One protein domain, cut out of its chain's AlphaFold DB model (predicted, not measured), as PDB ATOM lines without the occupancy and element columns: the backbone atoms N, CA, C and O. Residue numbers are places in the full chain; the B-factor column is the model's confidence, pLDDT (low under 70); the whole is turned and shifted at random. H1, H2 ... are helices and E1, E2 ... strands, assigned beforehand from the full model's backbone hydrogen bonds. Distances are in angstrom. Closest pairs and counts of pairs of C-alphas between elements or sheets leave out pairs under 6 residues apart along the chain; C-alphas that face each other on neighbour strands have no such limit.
ATOM      1  N   VAL A   3      24.629  32.305 -51.905       91.50
ATOM      2  CA  VAL A   3      25.724  31.344 -51.807       91.50
ATOM      3  C   VAL A   3      26.848  31.786 -52.727       91.50
ATOM      4  O   VAL A   3      26.636  31.967 -53.926       91.50
ATOM      5  N   ILE A   4      28.033  31.985 -52.159       90.56
ATOM      6  CA  ILE A   4      29.233  32.400 -52.884       90.56
ATOM      7  C   ILE A   4      30.285  31.310 -52.723       90.56
ATOM      8  O   ILE A   4      30.626  30.936 -51.602       90.56
ATOM      9  N   HIS A   5      30.821  30.835 -53.840       87.62
ATOM     10  CA  HIS A   5      31.943  29.912 -53.848       87.62
ATOM     11  C   HIS A   5      33.273  30.678 -53.774       87.62
ATOM     12  O   HIS A   5      33.494  31.658 -54.488       87.62
ATOM     13  N   GLN A   6      34.189  30.200 -52.939       83.31
ATOM     14  CA  GLN A   6      35.575  30.649 -52.844       83.31
ATOM     15  C   GLN A   6      36.519  29.443 -52.897       83.31
ATOM     16  O   GLN A   6      36.109  28.307 -52.682       83.31
ATOM     17  N   ILE A   7      37.812  29.686 -53.131       75.44
ATOM     18  CA  ILE A   7      38.844  28.628 -53.134       75.44
ATOM     19  C   ILE A   7      38.833  27.820 -51.824       75.44
ATOM     20  O   ILE A   7      39.036  26.612 -51.847       75.44
ATOM     21  N   ASN A   8      38.559  28.477 -50.694       78.12
ATOM     22  CA  ASN A   8      38.632  27.874 -49.360       78.12
ATOM     23  C   ASN A   8      37.274  27.407 -48.811       78.12
ATOM     24  O   ASN A   8      37.186  27.073 -47.632       78.12
ATOM     25  N   GLY A   9      36.211  27.415 -49.618       85.25
ATOM     26  CA  GLY A   9      34.885  26.991 -49.177       85.25
ATOM     27  C   GLY A   9      33.763  27.907 -49.648       85.25
ATOM     28  O   GLY A   9      33.875  28.608 -50.650       85.25
ATOM     29  N   TRP A  10      32.643  27.847 -48.935       88.31
ATOM     30  CA  TRP A  10      31.393  28.482 -49.333       88.31
ATOM     31  C   TRP A  10      31.000  29.533 -48.299       88.31
ATOM     32  O   TRP A  10      30.996  29.261 -47.100       88.31
ATOM     33  N   ILE A  11      30.633  30.724 -48.763       91.94
ATOM     34  CA  ILE A  11      30.007  31.746 -47.926       91.94
ATOM     35  C   ILE A  11      28.503  31.668 -48.150       91.94
ATOM     36  O   ILE A  11      28.023  31.846 -49.271       91.94
ATOM     37  N   VAL A  12      27.758  31.456 -47.069       91.19
ATOM     38  CA  VAL A  12      26.295  31.409 -47.092       91.19
ATOM     39  C   VAL A  12      25.740  32.595 -46.309       91.19
ATOM     40  O   VAL A  12      25.945  32.710 -45.103       91.19
ATOM     41  N   LYS A  13      25.007  33.482 -46.990       92.06
ATOM     42  CA  LYS A  13      24.213  34.542 -46.354       92.06
ATOM     43  C   LYS A  13      22.752  34.117 -46.310       92.06
ATOM     44  O   LYS A  13      22.084  33.989 -47.341       92.06
ATOM     45  N   VAL A  14      22.234  33.955 -45.099       90.00
ATOM     46  CA  VAL A  14      20.810  33.708 -44.855       90.00
ATOM     47  C   VAL A  14      20.148  35.034 -44.500       90.00
ATOM     48  O   VAL A  14      20.583  35.737 -43.593       90.00
ATOM     49  N   LYS A  15      19.110  35.398 -45.255       88.69
ATOM     50  CA  LYS A  15      18.310  36.606 -45.036       88.69
ATOM     51  C   LYS A  15      16.875  36.177 -44.786       88.69
ATOM     52  O   LYS A  15      16.296  35.492 -45.627       88.69
ATOM     53  N   PHE A  16      16.335  36.576 -43.644       88.62
ATOM     54  CA  PHE A  16      14.943  36.346 -43.278       88.62
ATOM     55  C   PHE A  16      14.071  37.493 -43.793       88.62
ATOM     56  O   PHE A  16      14.525  38.636 -43.863       88.62
ATOM     57  N   THR A  17      12.821  37.193 -44.148       88.38
ATOM     58  CA  THR A  17      11.840  38.204 -44.586       88.38
ATOM     59  C   THR A  17      11.521  39.204 -43.477       88.38
ATOM     60  O   THR A  17      11.232  40.364 -43.749       88.38
ATOM     61  N   GLN A  18      11.593  38.757 -42.224       92.44
ATOM     62  CA  GLN A  18      11.389  39.571 -41.032       92.44
ATOM     63  C   GLN A  18      12.518  39.306 -40.029       92.44
ATOM     64  O   GLN A  18      13.110  38.221 -40.061       92.44
ATOM     65  N   PRO A  19      12.835  40.265 -39.144       92.88
ATOM     66  CA  PRO A  19      13.768  40.029 -38.052       92.88
ATOM     67  C   PRO A  19      13.310  38.849 -37.190       92.88
ATOM     68  O   PRO A  19      12.131  38.738 -36.861       92.88
ATOM     69  N   LEU A  20      14.247  37.981 -36.816       93.94
ATOM     70  CA  LEU A  20      13.975  36.925 -35.847       93.94
ATOM     71  C   LEU A  20      13.831  37.532 -34.451       93.94
ATOM     72  O   LEU A  20      14.583  38.440 -34.090       93.94
ATOM     73  N   GLU A  21      12.918  36.995 -33.644       96.62
ATOM     74  CA  GLU A  21      12.886  37.324 -32.218       96.62
ATOM     75  C   GLU A  21      14.199  36.879 -31.548       96.62
ATOM     76  O   GLU A  21      14.819  35.907 -32.001       96.62
ATOM     77  N   PRO A  22      14.619  37.525 -30.443       96.06
ATOM     78  CA  PRO A  22      15.886  37.225 -29.779       96.06
ATOM     79  C   PRO A  22      16.186  35.731 -29.530       96.06
ATOM     80  O   PRO A  22      17.300  35.313 -29.857       96.06
ATOM     81  N   PRO A  23      15.252  34.892 -29.023       96.50
ATOM     82  CA  PRO A  23      15.544  33.471 -28.815       96.50
ATOM     83  C   PRO A  23      15.789  32.715 -30.129       96.50
ATOM     84  O   PRO A  23      16.713  31.908 -30.214       96.50
ATOM     85  N   TYR A  24      15.019  32.998 -31.184       95.81
ATOM     86  CA  TYR A  24      15.204  32.356 -32.488       95.81
ATOM     87  C   TYR A  24      16.471  32.836 -33.192       95.81
ATOM     88  O   TYR A  24      17.129  32.046 -33.865       95.81
ATOM     89  N   HIS A  25      16.840  34.106 -33.012       94.00
ATOM     90  CA  HIS A  25      18.104  34.636 -33.509       94.00
ATOM     91  C   HIS A  25      19.297  33.893 -32.896       94.00
ATOM     92  O   HIS A  25      20.169  33.429 -33.631       94.00
ATOM     93  N   GLY A  26      19.299  33.722 -31.568       94.12
ATOM     94  CA  GLY A  26      20.344  32.981 -30.859       94.12
ATOM     95  C   GLY A  26      20.412  31.513 -31.283       94.12
ATOM     96  O   GLY A  26      21.488  31.020 -31.613       94.12
ATOM     97  N   ASN A  27      19.262  30.837 -31.367       95.62
ATOM     98  CA  ASN A  27      19.195  29.445 -31.823       95.62
ATOM     99  C   ASN A  27      19.714  29.283 -33.257       95.62
ATOM    100  O   ASN A  27      20.446  28.340 -33.547       95.62
ATOM    101  N   PHE A  28      19.367  30.211 -34.152       92.81
ATOM    102  CA  PHE A  28      19.856  30.193 -35.525       92.81
ATOM    103  C   PHE A  28      21.378  30.368 -35.588       92.81
ATOM    104  O   PHE A  28      22.050  29.625 -36.299       92.81
ATOM    105  N   GLN A  29      21.938  31.312 -34.825       92.19
ATOM    106  CA  GLN A  29      23.389  31.502 -34.758       92.19
ATOM    107  C   GLN A  29      24.110  30.278 -34.186       92.19
ATOM    108  O   GLN A  29      25.138  29.889 -34.734       92.19
ATOM    109  N   ALA A  30      23.565  29.657 -33.135       93.44
ATOM    110  CA  ALA A  30      24.119  28.440 -32.549       93.44
ATOM    111  C   ALA A  30      24.142  27.294 -33.572       93.44
ATOM    112  O   ALA A  30      25.201  26.735 -33.837       93.44
ATOM    113  N   PHE A  31      23.011  27.028 -34.232       93.25
ATOM    114  CA  PHE A  31      22.909  25.990 -35.258       93.25
ATOM    115  C   PHE A  31      23.867  26.226 -36.435       93.25
ATOM    116  O   PHE A  31      24.583  25.322 -36.857       93.25
ATOM    117  N   MET A  32      23.936  27.456 -36.955       90.50
ATOM    118  CA  MET A  32      24.872  27.785 -38.036       90.50
ATOM    119  C   MET A  32      26.335  27.665 -37.594       90.50
ATOM    120  O   MET A  32      27.177  27.289 -38.405       90.50
ATOM    121  N   GLY A  33      26.629  27.964 -36.325       91.38
ATOM    122  CA  GLY A  33      27.947  27.780 -35.717       91.38
ATOM    123  C   GLY A  33      28.347  26.311 -35.526       91.38
ATOM    124  O   GLY A  33      29.533  26.000 -35.519       91.38
ATOM    125  N   GLU A  34      27.385  25.394 -35.400       92.88
ATOM    126  CA  GLU A  34      27.651  23.949 -35.384       92.88
ATOM    127  C   GLU A  34      27.951  23.409 -36.789       92.88
ATOM    128  O   GLU A  34      28.806  22.539 -36.954       92.88
ATOM    129  N   LEU A  35      27.273  23.938 -37.815       88.81
ATOM    130  CA  LEU A  35      27.464  23.530 -39.213       88.81
ATOM    131  C   LEU A  35      28.696  24.155 -39.878       88.81
ATOM    132  O   LEU A  35      29.145  23.676 -40.923       88.81
ATOM    133  N   GLY A  36      29.230  25.238 -39.321       87.38
ATOM    134  CA  GLY A  36      30.351  25.959 -39.901       87.38
ATOM    135  C   GLY A  36      30.820  27.120 -39.037       87.38
ATOM    136  O   GLY A  36      30.385  27.323 -37.912       87.38
ATOM    137  N   ILE A  37      31.743  27.911 -39.572       85.31
ATOM    138  CA  ILE A  37      32.310  29.042 -38.838       85.31
ATOM    139  C   ILE A  37      31.451  30.277 -39.103       85.31
ATOM    140  O   ILE A  37      31.193  30.617 -40.260       85.31
ATOM    141  N   ILE A  38      31.047  30.980 -38.035       86.19
ATOM    142  CA  ILE A  38      30.415  32.298 -38.161       86.19
ATOM    143  C   ILE A  38      31.383  33.206 -38.919       86.19
ATOM    144  O   ILE A  38      32.458  33.554 -38.432       86.19
ATOM    145  N   TYR A  39      30.992  33.571 -40.133       85.06
ATOM    146  CA  TYR A  39      31.849  34.307 -41.041       85.06
ATOM    147  C   TYR A  39      31.533  35.799 -40.992       85.06
ATOM    148  O   TYR A  39      30.410  36.221 -41.279       85.06
ATOM    149  N   GLN A  40      32.543  36.609 -40.672       89.56
ATOM    150  CA  GLN A  40      32.463  38.055 -40.815       89.56
ATOM    151  C   GLN A  40      32.970  38.445 -42.211       89.56
ATOM    152  O   GLN A  40      34.158  38.284 -42.494       89.56
ATOM    153  N   PRO A  41      32.099  38.946 -43.105       90.31
ATOM    154  CA  PRO A  41      32.491  39.220 -44.477       90.31
ATOM    155  C   PRO A  41      33.477  40.381 -44.561       90.31
ATOM    156  O   PRO A  41      33.238  41.453 -44.003       90.31
ATOM    157  N   GLU A  42      34.553  40.187 -45.321       92.44
ATOM    158  CA  GLU A  42      35.448  41.266 -45.744       92.44
ATOM    159  C   GLU A  42      34.718  42.315 -46.603       92.44
ATOM    160  O   GLU A  42      33.657  42.051 -47.177       92.44
ATOM    161  N   MET A  43      35.314  43.502 -46.756       93.56
ATOM    162  CA  MET A  43      34.698  44.633 -47.467       93.56
ATOM    163  C   MET A  43      34.247  44.276 -48.893       93.56
ATOM    164  O   MET A  43      33.165  44.679 -49.314       93.56
ATOM    165  N   ARG A  44      35.018  43.466 -49.630       93.81
ATOM    166  CA  ARG A  44      34.633  43.012 -50.978       93.81
ATOM    167  C   ARG A  44      33.338  42.202 -50.957       93.81
ATOM    168  O   ARG A  44      32.442  42.458 -51.754       93.81
ATOM    169  N   ILE A  45      33.221  41.254 -50.032       94.44
ATOM    170  CA  ILE A  45      32.027  40.416 -49.889       94.44
ATOM    171  C   ILE A  45      30.834  41.239 -49.387       94.44
ATOM    172  O   ILE A  45      29.711  41.039 -49.848       94.44
ATOM    173  N   GLN A  46      31.062  42.221 -48.513       95.25
ATOM    174  CA  GLN A  46      30.020  43.179 -48.131       95.25
ATOM    175  C   GLN A  46      29.487  43.948 -49.351       95.25
ATOM    176  O   GLN A  46      28.274  44.062 -49.514       95.25
ATOM    177  N   MET A  47      30.370  44.400 -50.248       96.12
ATOM    178  CA  MET A  47      29.982  45.088 -51.486       96.12
ATOM    179  C   MET A  47      29.227  44.184 -52.466       96.12
ATOM    180  O   MET A  47      28.290  44.646 -53.114       96.12
ATOM    181  N   VAL A  48      29.587  42.899 -52.546       95.44
ATOM    182  CA  VAL A  48      28.828  41.892 -53.307       95.44
ATOM    183  C   VAL A  48      27.398  41.805 -52.786       95.44
ATOM    184  O   VAL A  48      26.448  41.920 -53.559       95.44
ATOM    185  N   PHE A  49      27.232  41.649 -51.471       95.00
ATOM    186  CA  PHE A  49      25.905  41.580 -50.870       95.00
ATOM    187  C   PHE A  49      25.102  42.861 -51.075       95.00
ATOM    188  O   PHE A  49      23.919  42.780 -51.390       95.00
ATOM    189  N   TRP A  50      25.738  44.021 -50.940       94.94
ATOM    190  CA  TRP A  50      25.082  45.305 -51.151       94.94
ATOM    191  C   TRP A  50      24.641  45.502 -52.609       94.94
ATOM    192  O   TRP A  50      23.515  45.932 -52.853       94.94
ATOM    193  N   GLY A  51      25.478  45.131 -53.582       95.62
ATOM    194  CA  GLY A  51      25.126  45.180 -55.005       95.62
ATOM    195  C   GLY A  51      23.875  44.356 -55.319       95.62
ATOM    196  O   GLY A  51      22.928  44.854 -55.922       95.62
ATOM    197  N   LEU A  52      23.822  43.124 -54.812       94.06
ATOM    198  CA  LEU A  52      22.648  42.262 -54.953       94.06
ATOM    199  C   LEU A  52      21.401  42.857 -54.276       94.06
ATOM    200  O   LEU A  52      20.315  42.854 -54.853       94.06
ATOM    201  N   GLU A  53      21.546  43.392 -53.060       91.69
ATOM    202  CA  GLU A  53      20.436  43.973 -52.290       91.69
ATOM    203  C   GLU A  53      19.900  45.281 -52.879       91.69
ATOM    204  O   GLU A  53      18.735  45.610 -52.662       91.69
ATOM    205  N   THR A  54      20.723  46.001 -53.640       94.19
ATOM    206  CA  THR A  54      20.330  47.212 -54.376       94.19
ATOM    207  C   THR A  54      19.776  46.917 -55.771       94.19
ATOM    208  O   THR A  54      19.412  47.845 -56.489       94.19
ATOM    209  N   GLY A  55      19.652  45.638 -56.141       93.38
ATOM    210  CA  GLY A  55      18.999  45.204 -57.375       93.38
ATOM    211  C   GLY A  55      19.927  45.061 -58.580       93.38
ATOM    212  O   GLY A  55      19.432  44.899 -59.693       93.38
ATOM    213  N   GLN A  56      21.250  45.095 -58.388       94.88
ATOM    214  CA  GLN A  56      22.183  44.730 -59.458       94.88
ATOM    215  C   GLN A  56      22.007  43.255 -59.819       94.88
ATOM    216  O   GLN A  56      21.747  42.410 -58.956       94.88
ATOM    217  N   THR A  57      22.170  42.934 -61.100       93.06
ATOM    218  CA  THR A  57      22.064  41.546 -61.548       93.06
ATOM    219  C   THR A  57      23.234  40.721 -61.013       93.06
ATOM    220  O   THR A  57      24.346  41.220 -60.819       93.06
ATOM    221  N   VAL A  58      23.004  39.422 -60.809       91.06
ATOM    222  CA  VAL A  58      24.039  38.483 -60.340       91.06
ATOM    223  C   VAL A  58      25.284  38.546 -61.233       91.06
ATOM    224  O   VAL A  58      26.400  38.627 -60.728       91.06
ATOM    225  N   VAL A  59      25.094  38.616 -62.553       89.69
ATOM    226  CA  VAL A  59      26.180  38.695 -63.543       89.69
ATOM    227  C   VAL A  59      27.019  39.964 -63.391       89.69
ATOM    228  O   VAL A  59      28.248  39.891 -63.389       89.69
ATOM    229  N   GLU A  60      26.384  41.127 -63.232       92.38
ATOM    230  CA  GLU A  60      27.097  42.395 -63.028       92.38
ATOM    231  C   GLU A  60      27.938  42.364 -61.751       92.38
ATOM    232  O   GLU A  60      29.093  42.795 -61.755       92.38
ATOM    233  N   VAL A  61      27.385  41.816 -60.667       94.12
ATOM    234  CA  VAL A  61      28.076  41.693 -59.378       94.12
ATOM    235  C   VAL A  61      29.259  40.727 -59.480       94.12
ATOM    236  O   VAL A  61      30.356  41.056 -59.022       94.12
ATOM    237  N   MET A  62      29.082  39.569 -60.123       90.00
ATOM    238  CA  MET A  62      30.157  38.593 -60.339       90.00
ATOM    239  C   MET A  62      31.307  39.192 -61.150       90.00
ATOM    240  O   MET A  62      32.457  39.120 -60.715       90.00
ATOM    241  N   ARG A  63      31.000  39.859 -62.272       88.56
ATOM    242  CA  ARG A  63      31.991  40.553 -63.112       88.56
ATOM    243  C   ARG A  63      32.714  41.658 -62.351       88.56
ATOM    244  O   ARG A  63      33.937  41.755 -62.410       88.56
ATOM    245  N   ARG A  64      31.977  42.488 -61.611       92.44
ATOM    246  CA  ARG A  64      32.545  43.649 -60.917       92.44
ATOM    247  C   ARG A  64      33.466  43.265 -59.765       92.44
ATOM    248  O   ARG A  64      34.503  43.898 -59.588       92.44
ATOM    249  N   TYR A  65      33.084  42.270 -58.969       91.00
ATOM    250  CA  TYR A  65      33.811  41.908 -57.749       91.00
ATOM    251  C   TYR A  65      34.651  40.637 -57.885       91.00
ATOM    252  O   TYR A  65      35.330  40.269 -56.926       91.00
ATOM    253  N   GLN A  66      34.640  40.005 -59.065       87.31
ATOM    254  CA  GLN A  66      35.391  38.785 -59.369       87.31
ATOM    255  C   GLN A  66      35.066  37.673 -58.361       87.31
ATOM    256  O   GLN A  66      35.947  37.118 -57.704       87.31
ATOM    257  N   VAL A  67      33.768  37.398 -58.200       87.44
ATOM    258  CA  VAL A  67      33.239  36.369 -57.293       87.44
ATOM    259  C   VAL A  67      32.343  35.382 -58.031       87.44
ATOM    260  O   VAL A  67      31.703  35.724 -59.022       87.44
ATOM    261  N   ALA A  68      32.270  34.163 -57.504       88.19
ATOM    262  CA  ALA A  68      31.416  33.092 -57.990       88.19
ATOM    263  C   ALA A  68      30.115  33.034 -57.176       88.19
ATOM    264  O   ALA A  68      30.105  32.463 -56.086       88.19
ATOM    265  N   ILE A  69      29.025  33.632 -57.665       89.69
ATOM    266  CA  ILE A  69      27.712  33.504 -57.015       89.69
ATOM    267  C   ILE A  69      27.038  32.245 -57.560       89.69
ATOM    268  O   ILE A  69      26.777  32.147 -58.753       89.69
ATOM    269  N   VAL A  70      26.770  31.293 -56.671       88.19
ATOM    270  CA  VAL A  70      26.166  29.996 -57.004       88.19
ATOM    271  C   VAL A  70      24.645  30.077 -56.978       88.19
ATOM    272  O   VAL A  70      23.981  29.515 -57.834       88.19
ATOM    273  N   SER A  71      24.092  30.784 -55.993       89.06
ATOM    274  CA  SER A  71      22.647  30.954 -55.839       89.06
ATOM    275  C   SER A  71      22.349  32.295 -55.171       89.06
ATOM    276  O   SER A  71      23.089  32.738 -54.282       89.06
ATOM    277  N   TYR A  72      21.273  32.956 -55.596       90.00
ATOM    278  CA  TYR A  72      20.797  34.214 -55.028       90.00
ATOM    279  C   TYR A  72      19.269  34.299 -55.070       90.00
ATOM    280  O   TYR A  72      18.658  34.107 -56.115       90.00
ATOM    281  N   GLY A  73      18.660  34.675 -53.943       86.88
ATOM    282  CA  GLY A  73      17.219  34.911 -53.846       86.88
ATOM    283  C   GLY A  73      16.519  33.837 -53.023       86.88
ATOM    284  O   GLY A  73      16.912  33.593 -51.878       86.88
ATOM    285  N   SER A  74      15.456  33.237 -53.551       81.94
ATOM    286  CA  SER A  74      14.790  32.116 -52.881       81.94
ATOM    287  C   SER A  74      15.773  30.954 -52.703       81.94
ATOM    288  O   SER A  74      16.601  30.742 -53.584       81.94
ATOM    289  N   PRO A  75      15.748  30.225 -51.571       69.81
ATOM    290  CA  PRO A  75      16.597  29.054 -51.401       69.81
ATOM    291  C   PRO A  75      16.180  27.987 -52.419       69.81
ATOM    292  O   PRO A  75      15.197  27.283 -52.207       69.81
ATOM    293  N   ASP A  76      16.904  27.910 -53.530       75.31
ATOM    294  CA  ASP A  76      16.765  26.851 -54.520       75.31
ATOM    295  C   ASP A  76      18.006  25.963 -54.443       75.31
ATOM    296  O   ASP A  76      19.135  26.390 -54.695       75.31
ATOM    297  N   THR A  77      17.800  24.726 -54.003       78.62
ATOM    298  CA  THR A  77      18.879  23.749 -53.876       78.62
ATOM    299  C   THR A  77      19.334  23.229 -55.235       78.62
ATOM    300  O   THR A  77      20.458  22.742 -55.332       78.62
ATOM    301  N   SER A  78      18.523  23.364 -56.288       81.69
ATOM    302  CA  SER A  78      18.863  22.865 -57.621       81.69
ATOM    303  C   SER A  78      20.082  23.575 -58.221       81.69
ATOM    304  O   SER A  78      20.961  22.900 -58.754       81.69
ATOM    305  N   ASP A  79      20.211  24.892 -58.033       78.88
ATOM    306  CA  ASP A  79      21.377  25.675 -58.476       78.88
ATOM    307  C   ASP A  79      22.679  25.202 -57.809       78.88
ATOM    308  O   ASP A  79      23.729  25.076 -58.445       78.88
ATOM    309  N   ILE A  80      22.608  24.901 -56.509       81.06
ATOM    310  CA  ILE A  80      23.745  24.432 -55.708       81.06
ATOM    311  C   ILE A  80      24.186  23.038 -56.166       81.06
ATOM    312  O   ILE A  80      25.382  22.780 -56.322       81.06
ATOM    313  N   GLU A  81      23.226  22.145 -56.395       83.88
ATOM    314  CA  GLU A  81      23.479  20.783 -56.866       83.88
ATOM    315  C   GLU A  81      24.047  20.783 -58.294       83.88
ATOM    316  O   GLU A  81      25.051  20.116 -58.556       83.88
ATOM    317  N   ALA A  82      23.488  21.604 -59.190       80.00
ATOM    318  CA  ALA A  82      23.986  21.777 -60.552       80.00
ATOM    319  C   ALA A  82      25.432  22.302 -60.570       80.00
ATOM    320  O   ALA A  82      26.276  21.778 -61.303       80.00
ATOM    321  N   PHE A  83      25.748  23.286 -59.720       76.44
ATOM    322  CA  PHE A  83      27.117  23.773 -59.545       76.44
ATOM    323  C   PHE A  83      28.054  22.663 -59.058       76.44
ATOM    324  O   PHE A  83      29.148  22.489 -59.603       76.44
ATOM    325  N   ARG A  84      27.630  21.879 -58.055       77.50
ATOM    326  CA  ARG A  84      28.433  20.772 -57.521       77.50
ATOM    327  C   ARG A  84      28.752  19.759 -58.618       77.50
ATOM    328  O   ARG A  84      29.907  19.362 -58.756       77.50
ATOM    329  N   GLU A  85      27.771  19.369 -59.426       77.00
ATOM    330  CA  GLU A  85      27.988  18.439 -60.539       77.00
ATOM    331  C   GLU A  85      28.991  18.965 -61.574       77.00
ATOM    332  O   GLU A  85      29.890  18.224 -61.977       77.00
ATOM    333  N   GLN A  86      28.877  20.231 -61.986       67.75
ATOM    334  CA  GLN A  86      29.800  20.848 -62.949       67.75
ATOM    335  C   GLN A  86      31.235  20.911 -62.409       67.75
ATOM    336  O   GLN A  86      32.184  20.598 -63.132       67.75
ATOM    337  N   PHE A  87      31.394  21.231 -61.122       64.62
ATOM    338  CA  PHE A  87      32.696  21.256 -60.458       64.62
ATOM    339  C   PHE A  87      33.327  19.855 -60.369       64.62
ATOM    340  O   PHE A  87      34.516  19.683 -60.638       64.62
ATOM    341  N   THR A  88      32.522  18.830 -60.063       56.69
ATOM    342  CA  THR A  88      32.988  17.437 -59.899       56.69
ATOM    343  C   THR A  88      33.442  16.815 -61.229       56.69
ATOM    344  O   THR A  88      34.273  15.911 -61.243       56.69
ATOM    345  N   ARG A  89      32.953  17.331 -62.366       61.78
ATOM    346  CA  ARG A  89      33.365  16.914 -63.720       61.78
ATOM    347  C   ARG A  89      34.717  17.498 -64.167       61.78
ATOM    348  O   ARG A  89      35.118  17.275 -65.304       61.78
ATOM    349  N   GLY A  90      35.430  18.224 -63.298       51.06
ATOM    350  CA  GLY A  90      36.801  18.680 -63.553       51.06
ATOM    351  C   GLY A  90      36.923  19.836 -64.549       51.06
ATOM    352  O   GLY A  90      38.027  20.150 -64.981       51.06
TER     353      GLY A  90
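This is residues 3 to 90 of the 99 residues of an uncharacterized protein of Gloeocapsa sp. PCC 73106 (UniProt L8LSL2). A small three-stranded antiparallel sheet has helices over both faces, with a helical hairpin, H2 and H3, set so that H3 covers E3 on one face while H4 covers E3 on the opposite face. The longest helix, H1, swings away from this body beyond the edge strand E2, and residues 21 to 27 of that excursion stick out, as do residues 85 to 90 at the other extreme. The printed part has 88 residues with four named helices and three named strands, in the order E1, E2, H1, H2, H3, E3, H4; the sheet's order is E2, E1, E3, and the class is mixed, helices and strands. The whole is only just compact, close to loose, with a radius of gyration of the C-alphas of 14.2 A and spans of 41 by 30 by 23 A.

Find C-alpha 3 at (25.724, 31.344, -51.807), where E1 begins; it runs 9.9 A through residues 3 to 6. E2, residues 9 to 13, runs 13.4 A. Go on to C-alpha 22 at (15.886, 37.225, -29.779), where H1, residues 22 to 35, starts its 20.3 A. Next come H2, residues 43 to 53, 15.1 A, and H3, residues 58 to 65, 10.7 A. E3, residues 68 to 72, spans 11.1 A, and H4, residues 77 to 88, runs 16.6 A to C-alpha 88 at (32.988, 17.437, -59.899).

Begin with the hairpin E1 and E2, antiparallel at 153 degrees: N 4 and O 11 are 2.9 A apart, within hydrogen-bond range. On the other side of E1, E3 is antiparallel at 169 degrees, with N 70 and O 3 at 2.8 A. H1 is not on the sheet and touches no helix. H2 only grazes the sheet with residues 45 to 52. H2 and H3 touch, the closest C-alphas being those of Val 48 and Val 61, 6.1 A apart, at a shallow tilt of 24 degrees, opposite ways. H3 lies over E3 at a height over the sheet of 9.5 A, slantwise to the strands at 36 degrees on the local plane. H4 lies over E3 on the opposite face, 10.0 A in height, along the strands at 1 degree on the local plane; its closest C-alpha pair with E3 is Asp 79 and Ser 71, 6.0 A. The local planes under H3 and H4 are each fitted to 6 C-alphas of the sheet. In H1, H2, H3 and H4 every O i to N i+4 pair is within hydrogen-bond range.

Look at Pro 22 and Gly 90 for the two C-alphas farthest apart, 43.8 A. The printed part has no cut, and no link is long. Mean pLDDT of the printed part is 87.6; residue 75 and residues 86 to 90 are under 70.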